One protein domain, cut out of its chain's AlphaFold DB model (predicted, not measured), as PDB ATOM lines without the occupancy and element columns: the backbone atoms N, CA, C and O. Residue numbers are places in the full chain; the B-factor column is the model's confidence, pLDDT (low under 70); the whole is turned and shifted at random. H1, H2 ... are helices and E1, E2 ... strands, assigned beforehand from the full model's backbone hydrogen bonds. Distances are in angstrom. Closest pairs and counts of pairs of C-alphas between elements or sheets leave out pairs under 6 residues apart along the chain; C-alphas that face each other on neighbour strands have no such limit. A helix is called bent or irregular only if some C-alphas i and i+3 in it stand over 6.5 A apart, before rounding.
ATOM      1  N   TRP A  18     150.588 168.747 167.858       93.81
ATOM      2  CA  TRP A  18     151.065 168.589 169.232       93.81
ATOM      3  C   TRP A  18     152.265 169.479 169.510       93.81
ATOM      4  O   TRP A  18     153.022 169.835 168.602       93.81
ATOM      5  N   THR A  19     152.424 169.816 170.783       92.81
ATOM      6  CA  THR A  19     153.581 170.531 171.309       92.81
ATOM      7  C   THR A  19     154.019 169.952 172.654       92.81
ATOM      8  O   THR A  19     153.254 169.268 173.343       92.81
ATOM      9  N   GLY A  20     155.268 170.230 173.027       87.81
ATOM     10  CA  GLY A  20     155.845 169.848 174.313       87.81
ATOM     11  C   GLY A  20     156.360 168.407 174.415       87.81
ATOM     12  O   GLY A  20     156.236 167.578 173.511       87.81
ATOM     13  N   SER A  21     156.975 168.126 175.562       82.88
ATOM     14  CA  SER A  21     157.452 166.805 175.967       82.88
ATOM     15  C   SER A  21     157.081 166.613 177.443       82.88
ATOM     16  O   SER A  21     157.689 167.269 178.287       82.88
ATOM     17  N   PRO A  22     156.052 165.812 177.786       85.44
ATOM     18  CA  PRO A  22     155.304 164.884 176.930       85.44
ATOM     19  C   PRO A  22     154.429 165.579 175.875       85.44
ATOM     20  O   PRO A  22     153.955 166.695 176.076       85.44
ATOM     21  N   ARG A  23     154.204 164.895 174.742       90.31
ATOM     22  CA  ARG A  23     153.453 165.424 173.588       90.31
ATOM     23  C   ARG A  23     151.998 165.697 173.975       90.31
ATOM     24  O   ARG A  23     151.243 164.754 174.234       90.31
ATOM     25  N   ARG A  24     151.593 166.966 173.969       92.94
ATOM     26  CA  ARG A  24     150.218 167.400 174.251       92.94
ATOM     27  C   ARG A  24     149.563 167.984 173.014       92.94
ATOM     28  O   ARG A  24     150.225 168.626 172.205       92.94
ATOM     29  N   ILE A  25     148.263 167.772 172.864       92.88
ATOM     30  CA  ILE A  25     147.485 168.335 171.761       92.88
ATOM     31  C   ILE A  25     147.444 169.854 171.925       92.88
ATOM     32  O   ILE A  25     146.891 170.366 172.892       92.88
ATOM     33  N   ALA A  26     148.026 170.574 170.976       93.50
ATOM     34  CA  ALA A  26     147.988 172.030 170.939       93.50
ATOM     35  C   ALA A  26     146.775 172.530 170.151       93.50
ATOM     36  O   ALA A  26     146.148 173.516 170.517       93.50
ATOM     37  N   ALA A  27     146.446 171.835 169.065       92.69
ATOM     38  CA  ALA A  27     145.274 172.111 168.255       92.69
ATOM     39  C   ALA A  27     144.858 170.840 167.522       92.69
ATOM     40  O   ALA A  27     145.688 169.977 167.231       92.69
ATOM     41  N   PHE A  28     143.584 170.747 167.173       91.81
ATOM     42  CA  PHE A  28     143.103 169.732 166.257       91.81
ATOM     43  C   PHE A  28     142.030 170.321 165.350       91.81
ATOM     44  O   PHE A  28     141.373 171.305 165.689       91.81
ATOM     45  N   ARG A  29     141.871 169.724 164.175       91.06
ATOM     46  CA  ARG A  29     140.832 170.070 163.220       91.06
ATOM     47  C   ARG A  29     140.287 168.799 162.611       91.06
ATOM     48  O   ARG A  29     141.046 167.973 162.113       91.06
ATOM     49  N   ILE A  30     138.972 168.686 162.634       88.75
ATOM     50  CA  ILE A  30     138.257 167.589 162.003       88.75
ATOM     51  C   ILE A  30     137.672 168.120 160.697       88.75
ATOM     52  O   ILE A  30     137.105 169.213 160.654       88.75
ATOM     53  N   ILE A  31     137.880 167.374 159.623       87.56
ATOM     54  CA  ILE A  31     137.371 167.655 158.286       87.56
ATOM     55  C   ILE A  31     136.485 166.469 157.924       87.56
ATOM     56  O   ILE A  31     136.962 165.339 157.903       87.56
ATOM     57  N   GLY A  32     135.209 166.721 157.650       81.88
ATOM     58  CA  GLY A  32     134.221 165.675 157.387       81.88
ATOM     59  C   GLY A  32     133.139 165.626 158.460       81.88
ATOM     60  O   GLY A  32     132.854 166.630 159.112       81.88
ATOM     61  N   SER A  33     132.514 164.463 158.606       78.56
ATOM     62  CA  SER A  33     131.417 164.216 159.555       78.56
ATOM     63  C   SER A  33     131.817 163.243 160.664       78.56
ATOM     64  O   SER A  33     130.977 162.843 161.470       78.56
ATOM     65  N   ALA A  34     133.082 162.823 160.695       76.56
ATOM     66  CA  ALA A  34     133.643 162.093 161.814       76.56
ATOM     67  C   ALA A  34     133.554 162.908 163.104       76.56
ATOM     68  O   ALA A  34     133.843 164.100 163.129       76.56
ATOM     69  N   ASP A  35     133.243 162.216 164.191       75.88
ATOM     70  CA  ASP A  35     133.319 162.761 165.535       75.88
ATOM     71  C   ASP A  35     134.170 161.811 166.390       75.88
ATOM     72  O   ASP A  35     133.655 160.912 167.058       75.88
ATOM     73  N   PRO A  36     135.504 161.891 166.253       71.31
ATOM     74  CA  PRO A  36     136.386 160.946 166.900       71.31
ATOM     75  C   PRO A  36     136.654 161.366 168.342       71.31
ATOM     76  O   PRO A  36     137.204 162.436 168.605       71.31
ATOM     77  N   CYS A  37     136.352 160.457 169.267       74.31
ATOM     78  CA  CYS A  37     136.960 160.432 170.592       74.31
ATOM     79  C   CYS A  37     136.849 161.747 171.383       74.31
ATOM     80  O   CYS A  37     137.851 162.248 171.897       74.31
ATOM     81  N   ARG A  38     135.629 162.294 171.530       77.75
ATOM     82  CA  ARG A  38     135.356 163.562 172.255       77.75
ATOM     83  C   ARG A  38     135.999 163.656 173.640       77.75
ATOM     84  O   ARG A  38     136.330 164.743 174.094       77.75
ATOM     85  N   SER A  39     136.151 162.524 174.320       78.56
ATOM     86  CA  SER A  39     136.697 162.443 175.676       78.56
ATOM     87  C   SER A  39     138.228 162.501 175.738       78.56
ATOM     88  O   SER A  39     138.773 162.826 176.792       78.56
ATOM     89  N   THR A  40     138.939 162.188 174.650       82.56
ATOM     90  CA  THR A  40     140.412 162.131 174.628       82.56
ATOM     91  C   THR A  40     141.037 163.138 173.667       82.56
ATOM     92  O   THR A  40     142.164 163.580 173.907       82.56
ATOM     93  N   LEU A  41     140.312 163.556 172.625       86.94
ATOM     94  CA  LEU A  41     140.715 164.606 171.695       86.94
ATOM     95  C   LEU A  41     140.390 165.990 172.273       86.94
ATOM     96  O   LEU A  41     139.464 166.676 171.851       86.94
ATOM     97  N   VAL A  42     141.173 166.393 173.271       90.56
ATOM     98  CA  VAL A  42     141.032 167.682 173.958       90.56
ATOM     99  C   VAL A  42     142.344 168.456 173.919       90.56
ATOM    100  O   VAL A  42     143.429 167.874 173.989       90.56
ATOM    101  N   ILE A  43     142.255 169.784 173.818       91.94
ATOM    102  CA  ILE A  43     143.428 170.665 173.890       91.94
ATOM    103  C   ILE A  43     144.112 170.470 175.255       91.94
ATOM    104  O   ILE A  43     143.453 170.386 176.287       91.94
ATOM    105  N   GLY A  44     145.439 170.341 175.259       90.25
ATOM    106  CA  GLY A  44     146.252 170.046 176.442       90.25
ATOM    107  C   GLY A  44     146.292 168.566 176.844       90.25
ATOM    108  O   GLY A  44     147.122 168.189 177.681       90.25
ATOM    109  N   GLY A  45     145.452 167.721 176.236       89.75
ATOM    110  CA  GLY A  45     145.437 166.274 176.436       89.75
ATOM    111  C   GLY A  45     146.683 165.585 175.878       89.75
ATOM    112  O   GLY A  45     147.364 166.105 174.996       89.75
ATOM    113  N   LEU A  46     146.996 164.395 176.397       91.00
ATOM    114  CA  LEU A  46     148.117 163.582 175.918       91.00
ATOM    115  C   LEU A  46     147.834 163.035 174.516       91.00
ATOM    116  O   LEU A  46     146.825 162.359 174.305       91.00
ATOM    117  N   LEU A  47     148.770 163.246 173.585       89.12
ATOM    118  CA  LEU A  47     148.641 162.754 172.210       89.12
ATOM    119  C   LEU A  47     148.503 161.226 172.164       89.12
ATOM    120  O   LEU A  47     147.716 160.712 171.380       89.12
ATOM    121  N   SER A  48     149.225 160.503 173.023       89.06
ATOM    122  CA  SER A  48     149.144 159.040 173.122       89.06
ATOM    123  C   SER A  48     147.741 158.545 173.479       89.06
ATOM    124  O   SER A  48     147.276 157.562 172.909       89.06
ATOM    125  N   ARG A  49     147.036 159.245 174.377       89.62
ATOM    126  CA  ARG A  49     145.673 158.887 174.794       89.62
ATOM    127  C   ARG A  49     144.655 159.137 173.685       89.62
ATOM    128  O   ARG A  49     143.738 158.342 173.512       89.62
ATOM    129  N   ALA A  50     144.825 160.221 172.932       88.12
ATOM    130  CA  ALA A  50     144.000 160.482 171.759       88.12
ATOM    131  C   ALA A  50     144.258 159.436 170.667       88.12
ATOM    132  O   ALA A  50     143.311 158.822 170.188       88.12
ATOM    133  N   LEU A  51     145.532 159.164 170.349       87.56
ATOM    134  CA  LEU A  51     145.949 158.141 169.383       87.56
ATOM    135  C   LEU A  51     145.367 156.763 169.688       87.56
ATOM    136  O   LEU A  51     144.886 156.117 168.767       87.56
ATOM    137  N   GLY A  52     145.356 156.343 170.956       87.75
ATOM    138  CA  GLY A  52     144.780 155.058 171.352       87.75
ATOM    139  C   GLY A  52     143.315 154.892 170.939       87.75
ATOM    140  O   GLY A  52     142.924 153.806 170.544       87.75
ATOM    141  N   CYS A  53     142.530 155.970 170.955       85.50
ATOM    142  CA  CYS A  53     141.125 155.929 170.550       85.50
ATOM    143  C   CYS A  53     140.935 155.999 169.019       85.50
ATOM    144  O   CYS A  53     139.905 155.597 168.493       85.50
ATOM    145  N   PHE A  54     141.935 156.485 168.280       85.50
ATOM    146  CA  PHE A  54     141.897 156.518 166.818       85.50
ATOM    147  C   PHE A  54     142.202 155.167 166.160       85.50
ATOM    148  O   PHE A  54     141.886 155.011 164.983       85.50
ATOM    149  N   LEU A  55     142.815 154.219 166.879       79.81
ATOM    150  CA  LEU A  55     143.325 152.963 166.314       79.81
ATOM    151  C   LEU A  55     142.252 152.096 165.634       79.81
ATOM    152  O   LEU A  55     142.593 151.362 164.709       79.81
ATOM    153  N   ASP A  56     140.990 152.197 166.054       78.00
ATOM    154  CA  ASP A  56     139.904 151.350 165.545       78.00
ATOM    155  C   ASP A  56     139.382 151.782 164.160       78.00
ATOM    156  O   ASP A  56     139.084 150.943 163.315       78.00
ATOM    157  N   ASP A  57     139.307 153.091 163.898       83.94
ATOM    158  CA  ASP A  57     138.629 153.650 162.712       83.94
ATOM    159  C   ASP A  57     139.540 154.507 161.817       83.94
ATOM    160  O   ASP A  57     139.201 154.817 160.665       83.94
ATOM    161  N   PHE A  58     140.687 154.948 162.336       87.94
ATOM    162  CA  PHE A  58     141.546 155.932 161.692       87.94
ATOM    163  C   PHE A  58     142.967 155.413 161.528       87.94
ATOM    164  O   PHE A  58     143.558 154.796 162.410       87.94
ATOM    165  N   ARG A  59     143.564 155.738 160.383       89.00
ATOM    166  CA  ARG A  59     144.970 155.462 160.096       89.00
ATOM    167  C   ARG A  59     145.739 156.756 159.963       89.00
ATOM    168  O   ARG A  59     145.247 157.732 159.404       89.00
ATOM    169  N   ILE A  60     146.970 156.748 160.452       90.31
ATOM    170  CA  ILE A  60     147.900 157.853 160.250       90.31
ATOM    171  C   ILE A  60     148.319 157.839 158.779       90.31
ATOM    172  O   ILE A  60     148.955 156.892 158.325       90.31
ATOM    173  N   VAL A  61     147.958 158.887 158.043       91.31
ATOM    174  CA  VAL A  61     148.327 159.058 156.626       91.31
ATOM    175  C   VAL A  61     149.457 160.061 156.443       91.31
ATOM    176  O   VAL A  61     150.139 160.053 155.423       91.31
ATOM    177  N   TYR A  62     149.683 160.920 157.437       91.94
ATOM    178  CA  TYR A  62     150.806 161.842 157.443       91.94
ATOM    179  C   TYR A  62     151.270 162.100 158.867       91.94
ATOM    180  O   TYR A  62     150.465 162.354 159.762       91.94
ATOM    181  N   GLN A  63     152.580 162.098 159.074       91.69
ATOM    182  CA  GLN A  63     153.188 162.500 160.328       91.69
ATOM    183  C   GLN A  63     154.446 163.299 160.023       91.69
ATOM    184  O   GLN A  63     155.336 162.825 159.322       91.69
ATOM    185  N   LYS A  64     154.532 164.512 160.569       91.88
ATOM    186  CA  LYS A  64     155.724 165.348 160.455       91.88
ATOM    187  C   LYS A  64     156.066 165.969 161.791       91.88
ATOM    188  O   LYS A  64     155.277 166.713 162.372       91.88
ATOM    189  N   GLN A  65     157.275 165.691 162.254       90.75
ATOM    190  CA  GLN A  65     157.854 166.369 163.398       90.75
ATOM    191  C   GLN A  65     158.575 167.627 162.912       90.75
ATOM    192  O   GLN A  65     159.417 167.554 162.021       90.75
ATOM    193  N   THR A  66     158.218 168.788 163.462       87.56
ATOM    194  CA  THR A  66     158.850 170.063 163.095       87.56
ATOM    195  C   THR A  66     160.013 170.422 164.011       87.56
ATOM    196  O   THR A  66     160.951 171.066 163.564       87.56
ATOM    197  N   SER A  67     159.969 170.017 165.283       83.69
ATOM    198  CA  SER A  67     161.058 170.219 166.246       83.69
ATOM    199  C   SER A  67     160.971 169.201 167.385       83.69
ATOM    200  O   SER A  67     160.030 168.400 167.461       83.69
ATOM    201  N   VAL A  68     161.935 169.218 168.308       78.44
ATOM    202  CA  VAL A  68     161.850 168.423 169.540       78.44
ATOM    203  C   VAL A  68     160.598 168.864 170.309       78.44
ATOM    204  O   VAL A  68     160.484 170.014 170.721       78.44
ATOM    205  N   GLY A  69     159.611 167.971 170.408       82.19
ATOM    206  CA  GLY A  69     158.333 168.220 171.082       82.19
ATOM    207  C   GLY A  69     157.190 168.762 170.216       82.19
ATOM    208  O   GLY A  69     156.047 168.647 170.639       82.19
ATOM    209  N   ASN A  70     157.428 169.267 168.998       89.88
ATOM    210  CA  ASN A  70     156.359 169.834 168.159       89.88
ATOM    211  C   ASN A  70     156.181 169.073 166.842       89.88
ATOM    212  O   ASN A  70     157.159 168.679 166.200       89.88
ATOM    213  N   GLY A  71     154.936 168.919 166.399       93.12
ATOM    214  CA  GLY A  71     154.647 168.345 165.089       93.12
ATOM    215  C   GLY A  71     153.170 168.310 164.722       93.12
ATOM    216  O   GLY A  71     152.311 168.811 165.452       93.12
ATOM    217  N   TYR A  72     152.910 167.724 163.556       92.75
ATOM    218  CA  TYR A  72     151.595 167.592 162.939       92.75
ATOM    219  C   TYR A  72     151.341 166.156 162.482       92.75
ATOM    220  O   TYR A  72     152.245 165.466 162.007       92.75
TER     221      TYR A  72
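Overview. This is residues 18 to 72 of the 81 residues of an uncharacterized protein of Paenibacillus sp. JC52 (UniProt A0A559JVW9). A bent strand, E1, runs along one side of this small domain and a bent hairpin, E2 and E3, makes the other side, with the short strand E3 on the side of E2 that looks towards E1. The one short helix, H1, lies at another side, and the long loop of residues 32 to 46 folds back from the end of E1 to the start of H1. The printed part has 55 residues, with one named helix and three named strands in the order E1, H1, E2, E3; E2 and E3 form an antiparallel sheet of two strands, and the class is mixed, helices and strands. The whole is compact, with a radius of gyration of the C-alphas of 11.1 A, and the C-alphas span 31 by 22 by 17 A.

Along the chain. Begin at Trp 18 and go on to C-alpha 24 at (150.218, 167.400, 174.251), where E1 begins; it takes in residues 24 to 31, is 20.5 A long from first to last C-alpha, and bends by 55 degrees at residue 27. After the long stretch of residues 32 to 46, find C-alpha 47 at (148.641, 162.754, 172.210), the start of H1, residues 47 to 54, which is 10.7 A long and not bent. E2, residues 58 to 67, is the longest strand, 24.6 A from end to end, and bends by 60 degrees at residue 61. E3, residues 70 to 72, is 7.4 A long and ends at C-alpha 72 at (151.595, 167.592, 162.939).

Arrangement. Look first at E2 and E3, a hairpin of antiparallel neighbours with 145 degrees between their directions. The C-alphas of Gln 65 and Gly 71 face each other at 4.1 A; N 64 and O 72, 2.9 A, and N 72 and O 64, 2.8 A, are within hydrogen-bond range. E1 pairs with no named strand. E1 and E3 are near each other, with 9 pairs of C-alphas within 10 A, while E1 and E2 are apart. The closest C-alphas of E1 and H1 are those of Arg 24 and Leu 47, 5.3 A. H1 and E3 are apart. In H1, 3 of 4 O i to N i+4 pairs are within hydrogen-bond range.

Size, cuts and confidence. The two C-alphas farthest apart are those of Ser 33 and Val 68, 32.3 A, while those of Trp 18 and Tyr 72, first and last printed, are 6.4 A apart. The printed part has no cut. The link from E1 to H1 is long, 15 residues; the links from H1 to E2 and from E2 to E3 are tight. The mean pLDDT of the printed part is 86.9, and no printed residue is under 70 in this predicted model.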